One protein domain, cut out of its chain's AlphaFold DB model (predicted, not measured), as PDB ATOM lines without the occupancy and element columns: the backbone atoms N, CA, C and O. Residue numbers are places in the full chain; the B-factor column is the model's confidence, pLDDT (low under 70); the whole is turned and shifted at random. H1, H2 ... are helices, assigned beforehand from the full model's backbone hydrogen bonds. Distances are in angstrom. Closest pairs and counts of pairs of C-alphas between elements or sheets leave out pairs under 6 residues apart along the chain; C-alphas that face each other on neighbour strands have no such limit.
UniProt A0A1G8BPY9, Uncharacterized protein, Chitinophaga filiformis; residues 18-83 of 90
ATOM      1  N   GLU A  18      47.056  58.851  15.238       92.81
ATOM      2  CA  GLU A  18      46.622  57.512  15.644       92.81
ATOM      3  C   GLU A  18      45.103  57.341  15.558       92.81
ATOM      4  O   GLU A  18      44.633  56.283  15.149       92.81
ATOM      5  N   ILE A  19      44.321  58.384  15.862       92.31
ATOM      6  CA  ILE A  19      42.864  58.388  15.642       92.31
ATOM      7  C   ILE A  19      42.535  58.240  14.154       92.31
ATOM      8  O   ILE A  19      41.557  57.582  13.818       92.31
ATOM      9  N   ALA A  20      43.332  58.832  13.260       91.81
ATOM     10  CA  ALA A  20      43.133  58.701  11.818       91.81
ATOM     11  C   ALA A  20      43.543  57.318  11.279       91.81
ATOM     12  O   ALA A  20      43.083  56.914  10.212       91.81
ATOM     13  N   THR A  21      44.425  56.602  11.987       93.88
ATOM     14  CA  THR A  21      44.954  55.294  11.566       93.88
ATOM     15  C   THR A  21      45.056  54.288  12.725       93.88
ATOM     16  O   THR A  21      46.127  53.732  12.981       93.88
ATOM     17  N   PRO A  22      43.944  53.966  13.415       95.19
ATOM     18  CA  PRO A  22      43.970  53.170  14.647       95.19
ATOM     19  C   PRO A  22      44.480  51.738  14.435       95.19
ATOM     20  O   PRO A  22      45.002  51.120  15.359       95.19
ATOM     21  N   MET A  23      44.386  51.209  13.210       96.06
ATOM     22  CA  MET A  23      44.939  49.896  12.868       96.06
ATOM     23  C   MET A  23      46.471  49.843  12.992       96.06
ATOM     24  O   MET A  23      47.010  48.793  13.332       96.06
ATOM     25  N   ASN A  24      47.178  50.956  12.764       96.31
ATOM     26  CA  ASN A  24      48.635  50.998  12.910       96.31
ATOM     27  C   ASN A  24      49.040  50.785  14.370       96.31
ATOM     28  O   ASN A  24      49.877  49.935  14.640       96.31
ATOM     29  N   VAL A  25      48.347  51.437  15.308       96.62
ATOM     30  CA  VAL A  25      48.565  51.246  16.751       96.62
ATOM     31  C   VAL A  25      48.364  49.786  17.158       96.62
ATOM     32  O   VAL A  25      49.159  49.236  17.915       96.62
ATOM     33  N   ILE A  26      47.316  49.137  16.642       96.31
ATOM     34  CA  ILE A  26      47.043  47.721  16.927       96.31
ATOM     35  C   ILE A  26      48.182  46.837  16.406       96.31
ATOM     36  O   ILE A  26      48.639  45.941  17.117       96.31
ATOM     37  N   ASN A  27      48.649  47.088  15.182       96.06
ATOM     38  CA  ASN A  27      49.746  46.331  14.584       96.06
ATOM     39  C   ASN A  27      51.060  46.536  15.349       96.06
ATOM     40  O   ASN A  27      51.734  45.554  15.656       96.06
ATOM     41  N   ASP A  28      51.386  47.777  15.707       95.50
ATOM     42  CA  ASP A  28      52.597  48.124  16.454       95.50
ATOM     43  C   ASP A  28      52.584  47.492  17.851       95.50
ATOM     44  O   ASP A  28      53.597  46.950  18.304       95.50
ATOM     45  N   PHE A  29      51.420  47.474  18.509       95.31
ATOM     46  CA  PHE A  29      51.239  46.794  19.788       95.31
ATOM     47  C   PHE A  29      51.469  45.283  19.659       95.31
ATOM     48  O   PHE A  29      52.245  44.709  20.417       95.31
ATOM     49  N   LEU A  30      50.821  44.625  18.692       94.31
ATOM     50  CA  LEU A  30      50.936  43.171  18.507       94.31
ATOM     51  C   LEU A  30      52.319  42.738  18.008       94.31
ATOM     52  O   LEU A  30      52.716  41.594  18.233       94.31
ATOM     53  N   TYR A  31      53.048  43.639  17.351       94.44
ATOM     54  CA  TYR A  31      54.449  43.443  17.003       94.44
ATOM     55  C   TYR A  31      55.357  43.544  18.236       94.44
ATOM     56  O   TYR A  31      56.221  42.693  18.430       94.44
ATOM     57  N   SER A  32      55.132  44.554  19.080       92.62
ATOM     58  CA  SER A  32      55.930  44.810  20.289       92.62
ATOM     59  C   SER A  32      55.662  43.807  21.411       92.62
ATOM     60  O   SER A  32      56.556  43.514  22.200       92.62
ATOM     61  N   TYR A  33      54.444  43.260  21.470       92.25
ATOM     62  CA  TYR A  33      54.012  42.298  22.480       92.25
ATOM     63  C   TYR A  33      53.418  41.043  21.821       92.25
ATOM     64  O   TYR A  33      52.190  40.891  21.749       92.25
ATOM     65  N   PRO A  34      54.260  40.099  21.362       93.06
ATOM     66  CA  PRO A  34      53.792  38.814  20.867       93.06
ATOM     67  C   PRO A  34      52.896  38.105  21.891       93.06
ATOM     68  O   PRO A  34      53.128  38.165  23.097       93.06
ATOM     69  N   LEU A  35      51.884  37.369  21.421       92.25
ATOM     70  CA  LEU A  35      50.861  36.766  22.292       92.25
ATOM     71  C   LEU A  35      51.399  35.965  23.499       92.25
ATOM     72  O   LEU A  35      50.819  36.100  24.580       92.25
ATOM     73  N   PRO A  36      52.444  35.120  23.376       93.06
ATOM     74  CA  PRO A  36      52.993  34.413  24.533       93.06
ATOM     75  C   PRO A  36      53.593  35.371  25.568       93.06
ATOM     76  O   PRO A  36      53.323  35.240  26.758       93.06
ATOM     77  N   GLU A  37      54.349  36.366  25.107       90.06
ATOM     78  CA  GLU A  37      55.018  37.352  25.956       90.06
ATOM     79  C   GLU A  37      54.013  38.276  26.636       90.06
ATOM     80  O   GLU A  37      54.155  38.565  27.821       90.06
ATOM     81  N   PHE A  38      52.959  38.679  25.925       92.75
ATOM     82  CA  PHE A  38      51.867  39.461  26.497       92.75
ATOM     83  C   PHE A  38      51.194  38.727  27.669       92.75
ATOM     84  O   PHE A  38      50.951  39.318  28.722       92.75
ATOM     85  N   ARG A  39      50.922  37.420  27.524       94.25
ATOM     86  CA  ARG A  39      50.303  36.607  28.590       94.25
ATOM     87  C   ARG A  39      51.187  36.520  29.830       94.25
ATOM     88  O   ARG A  39      50.683  36.672  30.944       94.25
ATOM     89  N   GLU A  40      52.484  36.291  29.639       92.25
ATOM     90  CA  GLU A  40      53.437  36.244  30.749       92.25
ATOM     91  C   GLU A  40      53.601  37.617  31.412       92.25
ATOM     92  O   GLU A  40      53.614  37.695  32.642       92.25
ATOM     93  N   HIS A  41      53.624  38.707  30.640       90.81
ATOM     94  CA  HIS A  41      53.679  40.064  31.187       90.81
ATOM     95  C   HIS A  41      52.462  40.391  32.049       90.81
ATOM     96  O   HIS A  41      52.632  40.842  33.178       90.81
ATOM     97  N   ILE A  42      51.246  40.094  31.579       92.62
ATOM     98  CA  ILE A  42      50.022  40.300  32.368       92.62
ATOM     99  C   ILE A  42      50.067  39.502  33.672       92.62
ATOM    100  O   ILE A  42      49.774  40.034  34.743       92.62
ATOM    101  N   LYS A  43      50.459  38.226  33.607       91.69
ATOM    102  CA  LYS A  43      50.560  37.376  34.797       91.69
ATOM    103  C   LYS A  43      51.593  37.915  35.783       91.69
ATOM    104  O   LYS A  43      51.329  37.952  36.983       91.69
ATOM    105  N   THR A  44      52.745  38.346  35.281       89.62
ATOM    106  CA  THR A  44      53.821  38.898  36.106       89.62
ATOM    107  C   THR A  44      53.390  40.214  36.744       89.62
ATOM    108  O   THR A  44      53.551  40.368  37.950       89.62
ATOM    109  N   LEU A  45      52.761  41.115  35.985       90.88
ATOM    110  CA  LEU A  45      52.204  42.371  36.490       90.88
ATOM    111  C   LEU A  45      51.217  42.125  37.641       90.88
ATOM    112  O   LEU A  45      51.315  42.765  38.684       90.88
ATOM    113  N   LEU A  46      50.302  41.164  37.486       89.81
ATOM    114  CA  LEU A  46      49.338  40.808  38.532       89.81
ATOM    115  C   LEU A  46      50.018  40.212  39.770       89.81
ATOM    116  O   LEU A  46      49.676  40.574  40.893       89.81
ATOM    117  N   LEU A  47      51.003  39.329  39.585       90.00
ATOM    118  CA  LEU A  47      51.775  38.774  40.697       90.00
ATOM    119  C   LEU A  47      52.562  39.860  41.437       90.00
ATOM    120  O   LEU A  47      52.619  39.818  42.663       90.00
ATOM    121  N   MET A  48      53.143  40.827  40.724       87.88
ATOM    122  CA  MET A  48      53.797  41.985  41.337       87.88
ATOM    123  C   MET A  48      52.794  42.879  42.068       87.88
ATOM    124  O   MET A  48      53.118  43.395  43.118       87.88
ATOM    125  N   ALA A  49      51.572  43.052  41.563       85.44
ATOM    126  CA  ALA A  49      50.559  43.855  42.251       85.44
ATOM    127  C   ALA A  49      50.055  43.197  43.552       85.44
ATOM    128  O   ALA A  49      49.598  43.889  44.459       85.44
ATOM    129  N   CYS A  50      50.107  41.864  43.640       87.75
ATOM    130  CA  CYS A  50      49.674  41.108  44.817       87.75
ATOM    131  C   CYS A  50      50.777  40.862  45.855       87.75
ATOM    132  O   CYS A  50      50.465  40.417  46.958       87.75
ATOM    133  N   ASN A  51      52.042  41.093  45.511       83.12
ATOM    134  CA  ASN A  51      53.183  40.899  46.402       83.12
ATOM    135  C   ASN A  51      53.904  42.240  46.578       83.12
ATOM    136  O   ASN A  51      54.079  42.947  45.600       83.12
ATOM    137  N   ASP A  52      54.428  42.557  47.762       74.69
ATOM    138  CA  ASP A  52      55.252  43.767  47.979       74.69
ATOM    139  C   ASP A  52      56.666  43.652  47.350       74.69
ATOM    140  O   ASP A  52      57.662  44.114  47.906       74.69
ATOM    141  N   ASN A  53      56.781  42.974  46.205       71.50
ATOM    142  CA  ASN A  53      58.028  42.804  45.470       71.50
ATOM    143  C   ASN A  53      58.370  44.073  44.685       71.50
ATOM    144  O   ASN A  53      57.480  44.779  44.209       71.50
ATOM    145  N   ASP A  54      59.670  44.300  44.465       71.19
ATOM    146  CA  ASP A  54      60.141  45.361  43.576       71.19
ATOM    147  C   ASP A  54      59.534  45.189  42.181       71.19
ATOM    148  O   ASP A  54      59.806  44.242  41.437       71.19
ATOM    149  N   CYS A  55      58.664  46.131  41.849       72.50
ATOM    150  CA  CYS A  55      57.975  46.217  40.582       72.50
ATOM    151  C   CYS A  55      58.836  47.049  39.625       72.50
ATOM    152  O   CYS A  55      59.334  48.117  39.992       72.50
ATOM    153  N   ASN A  56      58.997  46.602  38.375       82.56
ATOM    154  CA  ASN A  56      59.543  47.464  37.325       82.56
ATOM    155  C   ASN A  56      58.479  48.506  36.936       82.56
ATOM    156  O   ASN A  56      57.816  48.395  35.905       82.56
ATOM    157  N   SER A  57      58.284  49.499  37.806       83.75
ATOM    158  CA  SER A  57      57.175  50.452  37.729       83.75
ATOM    159  C   SER A  57      57.174  51.225  36.420       83.75
ATOM    160  O   SER A  57      56.112  51.447  35.853       83.75
ATOM    161  N   ALA A  58      58.352  51.587  35.905       88.25
ATOM    162  CA  ALA A  58      58.470  52.297  34.638       88.25
ATOM    163  C   ALA A  58      57.929  51.460  33.470       88.25
ATOM    164  O   ALA A  58      57.090  51.937  32.710       88.25
ATOM    165  N   PHE A  59      58.353  50.197  33.369       87.69
ATOM    166  CA  PHE A  59      57.846  49.291  32.341       87.69
ATOM    167  C   PHE A  59      56.339  49.054  32.491       87.69
ATOM    168  O   PHE A  59      55.604  49.121  31.512       87.69
ATOM    169  N   ASN A  60      55.863  48.833  33.718       89.25
ATOM    170  CA  ASN A  60      54.451  48.565  33.985       89.25
ATOM    171  C   ASN A  60      53.549  49.758  33.635       89.25
ATOM    172  O   ASN A  60      52.444  49.552  33.135       89.25
ATOM    173  N   ILE A  61      54.015  50.991  33.859       91.12
ATOM    174  CA  ILE A  61      53.299  52.208  33.457       91.12
ATOM    175  C   ILE A  61      53.193  52.272  31.931       91.12
ATOM    176  O   ILE A  61      52.082  52.370  31.419       91.12
ATOM    177  N   ILE A  62      54.315  52.128  31.215       92.38
ATOM    178  CA  ILE A  62      54.343  52.160  29.742       92.38
ATOM    179  C   ILE A  62      53.440  51.066  29.164       92.38
ATOM    180  O   ILE A  62      52.619  51.329  28.291       92.38
ATOM    181  N   PHE A  63      53.518  49.854  29.711       92.69
ATOM    182  CA  PHE A  63      52.668  48.743  29.300       92.69
ATOM    183  C   PHE A  63      51.172  49.047  29.491       92.69
ATOM    184  O   PHE A  63      50.359  48.744  28.617       92.69
ATOM    185  N   CYS A  64      50.786  49.668  30.611       93.56
ATOM    186  CA  CYS A  64      49.397  50.077  30.844       93.56
ATOM    187  C   CYS A  64      48.942  51.194  29.891       93.56
ATOM    188  O   CYS A  64      47.790  51.185  29.445       93.56
ATOM    189  N   GLU A  65      49.820  52.143  29.567       94.12
ATOM    190  CA  GLU A  65      49.550  53.195  28.581       94.12
ATOM    191  C   GLU A  65      49.346  52.600  27.184       94.12
ATOM    192  O   GLU A  65      48.345  52.901  26.534       94.12
ATOM    193  N   ASP A  66      50.227  51.694  26.759       95.00
ATOM    194  CA  ASP A  66      50.126  50.983  25.482       95.00
ATOM    195  C   ASP A  66      48.843  50.143  25.398       95.00
ATOM    196  O   ASP A  66      48.160  50.140  24.371       95.00
ATOM    197  N   LEU A  67      48.466  49.472  26.493       95.62
ATOM    198  CA  LEU A  67      47.225  48.702  26.572       95.62
ATOM    199  C   LEU A  67      45.985  49.605  26.487       95.62
ATOM    200  O   LEU A  67      45.006  49.253  25.828       95.62
ATOM    201  N   THR A  68      46.020  50.775  27.126       96.00
ATOM    202  CA  THR A  68      44.939  51.767  27.025       96.00
ATOM    203  C   THR A  68      44.812  52.269  25.589       96.00
ATOM    204  O   THR A  68      43.710  52.272  25.036       96.00
ATOM    205  N   ARG A  69      45.949  52.578  24.953       96.50
ATOM    206  CA  ARG A  69      46.028  53.003  23.553       96.50
ATOM    207  C   ARG A  69      45.433  51.949  22.616       96.50
ATOM    208  O   ARG A  69      44.593  52.275  21.780       96.50
ATOM    209  N   LEU A  70      45.765  50.671  22.824       96.81
ATOM    210  CA  LEU A  70      45.188  49.539  22.090       96.81
ATOM    211  C   LEU A  70      43.654  49.483  22.212       96.81
ATOM    212  O   LEU A  70      42.953  49.316  21.208       96.81
ATOM    213  N   VAL A  71      43.127  49.598  23.435       96.38
ATOM    214  CA  VAL A  71      41.678  49.553  23.695       96.38
ATOM    215  C   VAL A  71      40.967  50.721  23.015       96.38
ATOM    216  O   VAL A  71      39.931  50.515  22.374       96.38
ATOM    217  N   GLU A  72      41.530  51.927  23.095       95.94
ATOM    218  CA  GLU A  72      40.997  53.108  22.414       95.94
ATOM    219  C   GLU A  72      40.998  52.938  20.886       95.94
ATOM    220  O   GLU A  72      39.991  53.234  20.238       95.94
ATOM    221  N   SER A  73      42.063  52.384  20.297       96.00
ATOM    222  CA  SER A  73      42.117  52.102  18.856       96.00
ATOM    223  C   SER A  73      41.059  51.086  18.423       96.00
ATOM    224  O   SER A  73      40.396  51.269  17.399       96.00
ATOM    225  N   CYS A  74      40.836  50.038  19.223       95.25
ATOM    226  CA  CYS A  74      39.780  49.058  18.960       95.25
ATOM    227  C   CYS A  74      38.384  49.693  19.038       95.25
ATOM    228  O   CYS A  74      37.504  49.382  18.228       95.25
ATOM    229  N   TYR A  75      38.176  50.599  19.995       93.31
ATOM    230  CA  TYR A  75      36.937  51.358  20.131       93.31
ATOM    231  C   TYR A  75      36.681  52.257  18.911       93.31
ATOM    232  O   TYR A  75      35.568  52.249  18.375       93.31
ATOM    233  N   MET A  76      37.710  52.960  18.424       91.69
ATOM    234  CA  MET A  76      37.625  53.787  17.215       91.69
ATOM    235  C   MET A  76      37.188  52.973  15.993       91.69
ATOM    236  O   MET A  76      36.186  53.314  15.366       91.69
ATOM    237  N   LEU A  77      37.846  51.839  15.723       91.69
ATOM    238  CA  LEU A  77      37.494  50.965  14.595       91.69
ATOM    239  C   LEU A  77      36.061  50.427  14.683       91.69
ATOM    240  O   LEU A  77      35.348  50.345  13.679       91.69
ATOM    241  N   LYS A  78      35.605  50.054  15.883       89.75
ATOM    242  CA  LYS A  78      34.221  49.609  16.086       89.75
ATOM    243  C   LYS A  78      33.228  50.718  15.722       89.75
ATOM    244  O   LYS A  78      32.231  50.453  15.049       89.75
ATOM    245  N   ASN A  79      33.489  51.944  16.162       84.44
ATOM    246  CA  ASN A  79      32.593  53.071  15.929       84.44
ATOM    247  C   ASN A  79      32.598  53.544  14.467       84.44
ATOM    248  O   ASN A  79      31.536  53.884  13.944       84.44
ATOM    249  N   GLU A  80      33.740  53.485  13.782       76.88
ATOM    250  CA  GLU A  80      33.831  53.724  12.334       76.88
ATOM    251  C   GLU A  80      32.977  52.727  11.536       76.88
ATOM    252  O   GLU A  80      32.215  53.114  10.647       76.88
ATOM    253  N   ASN A  81      33.018  51.443  11.904       61.12
ATOM    254  CA  ASN A  81      32.228  50.399  11.247       61.12
ATOM    255  C   ASN A  81      30.711  50.568  11.456       61.12
ATOM    256  O   ASN A  81      29.920  50.263  10.557       61.12
ATOM    257  N   HIS A  82      30.287  51.103  12.605       57.09
ATOM    258  CA  HIS A  82      28.886  51.472  12.829       57.09
ATOM    259  C   HIS A  82      28.463  52.710  12.021       57.09
ATOM    260  O   HIS A  82      27.341  52.739  11.518       57.09
ATOM    261  N   GLY A  83      29.355  53.684  11.816       50.94
ATOM    262  CA  GLY A  83      29.111  54.820  10.918       50.94
ATOM    263  C   GLY A  83      28.923  54.387   9.459       50.94
ATOM    264  O   GLY A  83      27.942  54.769   8.821       50.94
TER     265      GLY A  83
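This is residues 18 to 83 of the 90 residues of an uncharacterized protein of Chitinophaga filiformis (UniProt A0A1G8BPY9). A loose triangle of three helices: the long H3 makes one side and the longest axis, while H1 and H2 make the other two, meeting at a corner through their link. Residues 78 to 83 of H3 stick out at one end, residues 49 to 54 at the other. The printed part has 66 residues, with H1, H2 and H3 in that order and no named strand: all helix. It is loose, radius of gyration of the C-alphas 14.1 A, spanning 46 by 18 by 17 A.

H3, residues 57 to 83, touches H1, residues 22 to 32, with residues 66 to 77 alone; their closest C-alphas, of Ser 73 and Pro 22, are 4.7 A apart. They run opposite ways at a shallow tilt of 35.0 degrees, only just short of steep. H2, residues 35 to 50, is close to H3 but not clearly touching: their closest C-alphas, of Leu 45 and Asn 60, are 7.0 A apart, at a steep tilt of 56 degrees, opposite ways. H1 and H2 meet only through their link. In H1, H2 and H3 every O i to N i+4 pair is within hydrogen-bond range.

H3 measures 39.1 A, ending at C-alpha 83 (29.111, 54.820, 10.918). H2 measures 23.0 A and H1 15.6 A, beginning at C-alpha 22 (43.970, 53.170, 14.647).

The farthest C-alphas, of Asp 52 and Gly 83, are 46.7 A apart. The printed part has no cut; the link H1 to H2 is tight, H2 to H3 short. Residues 81 to 83 have pLDDT under 70.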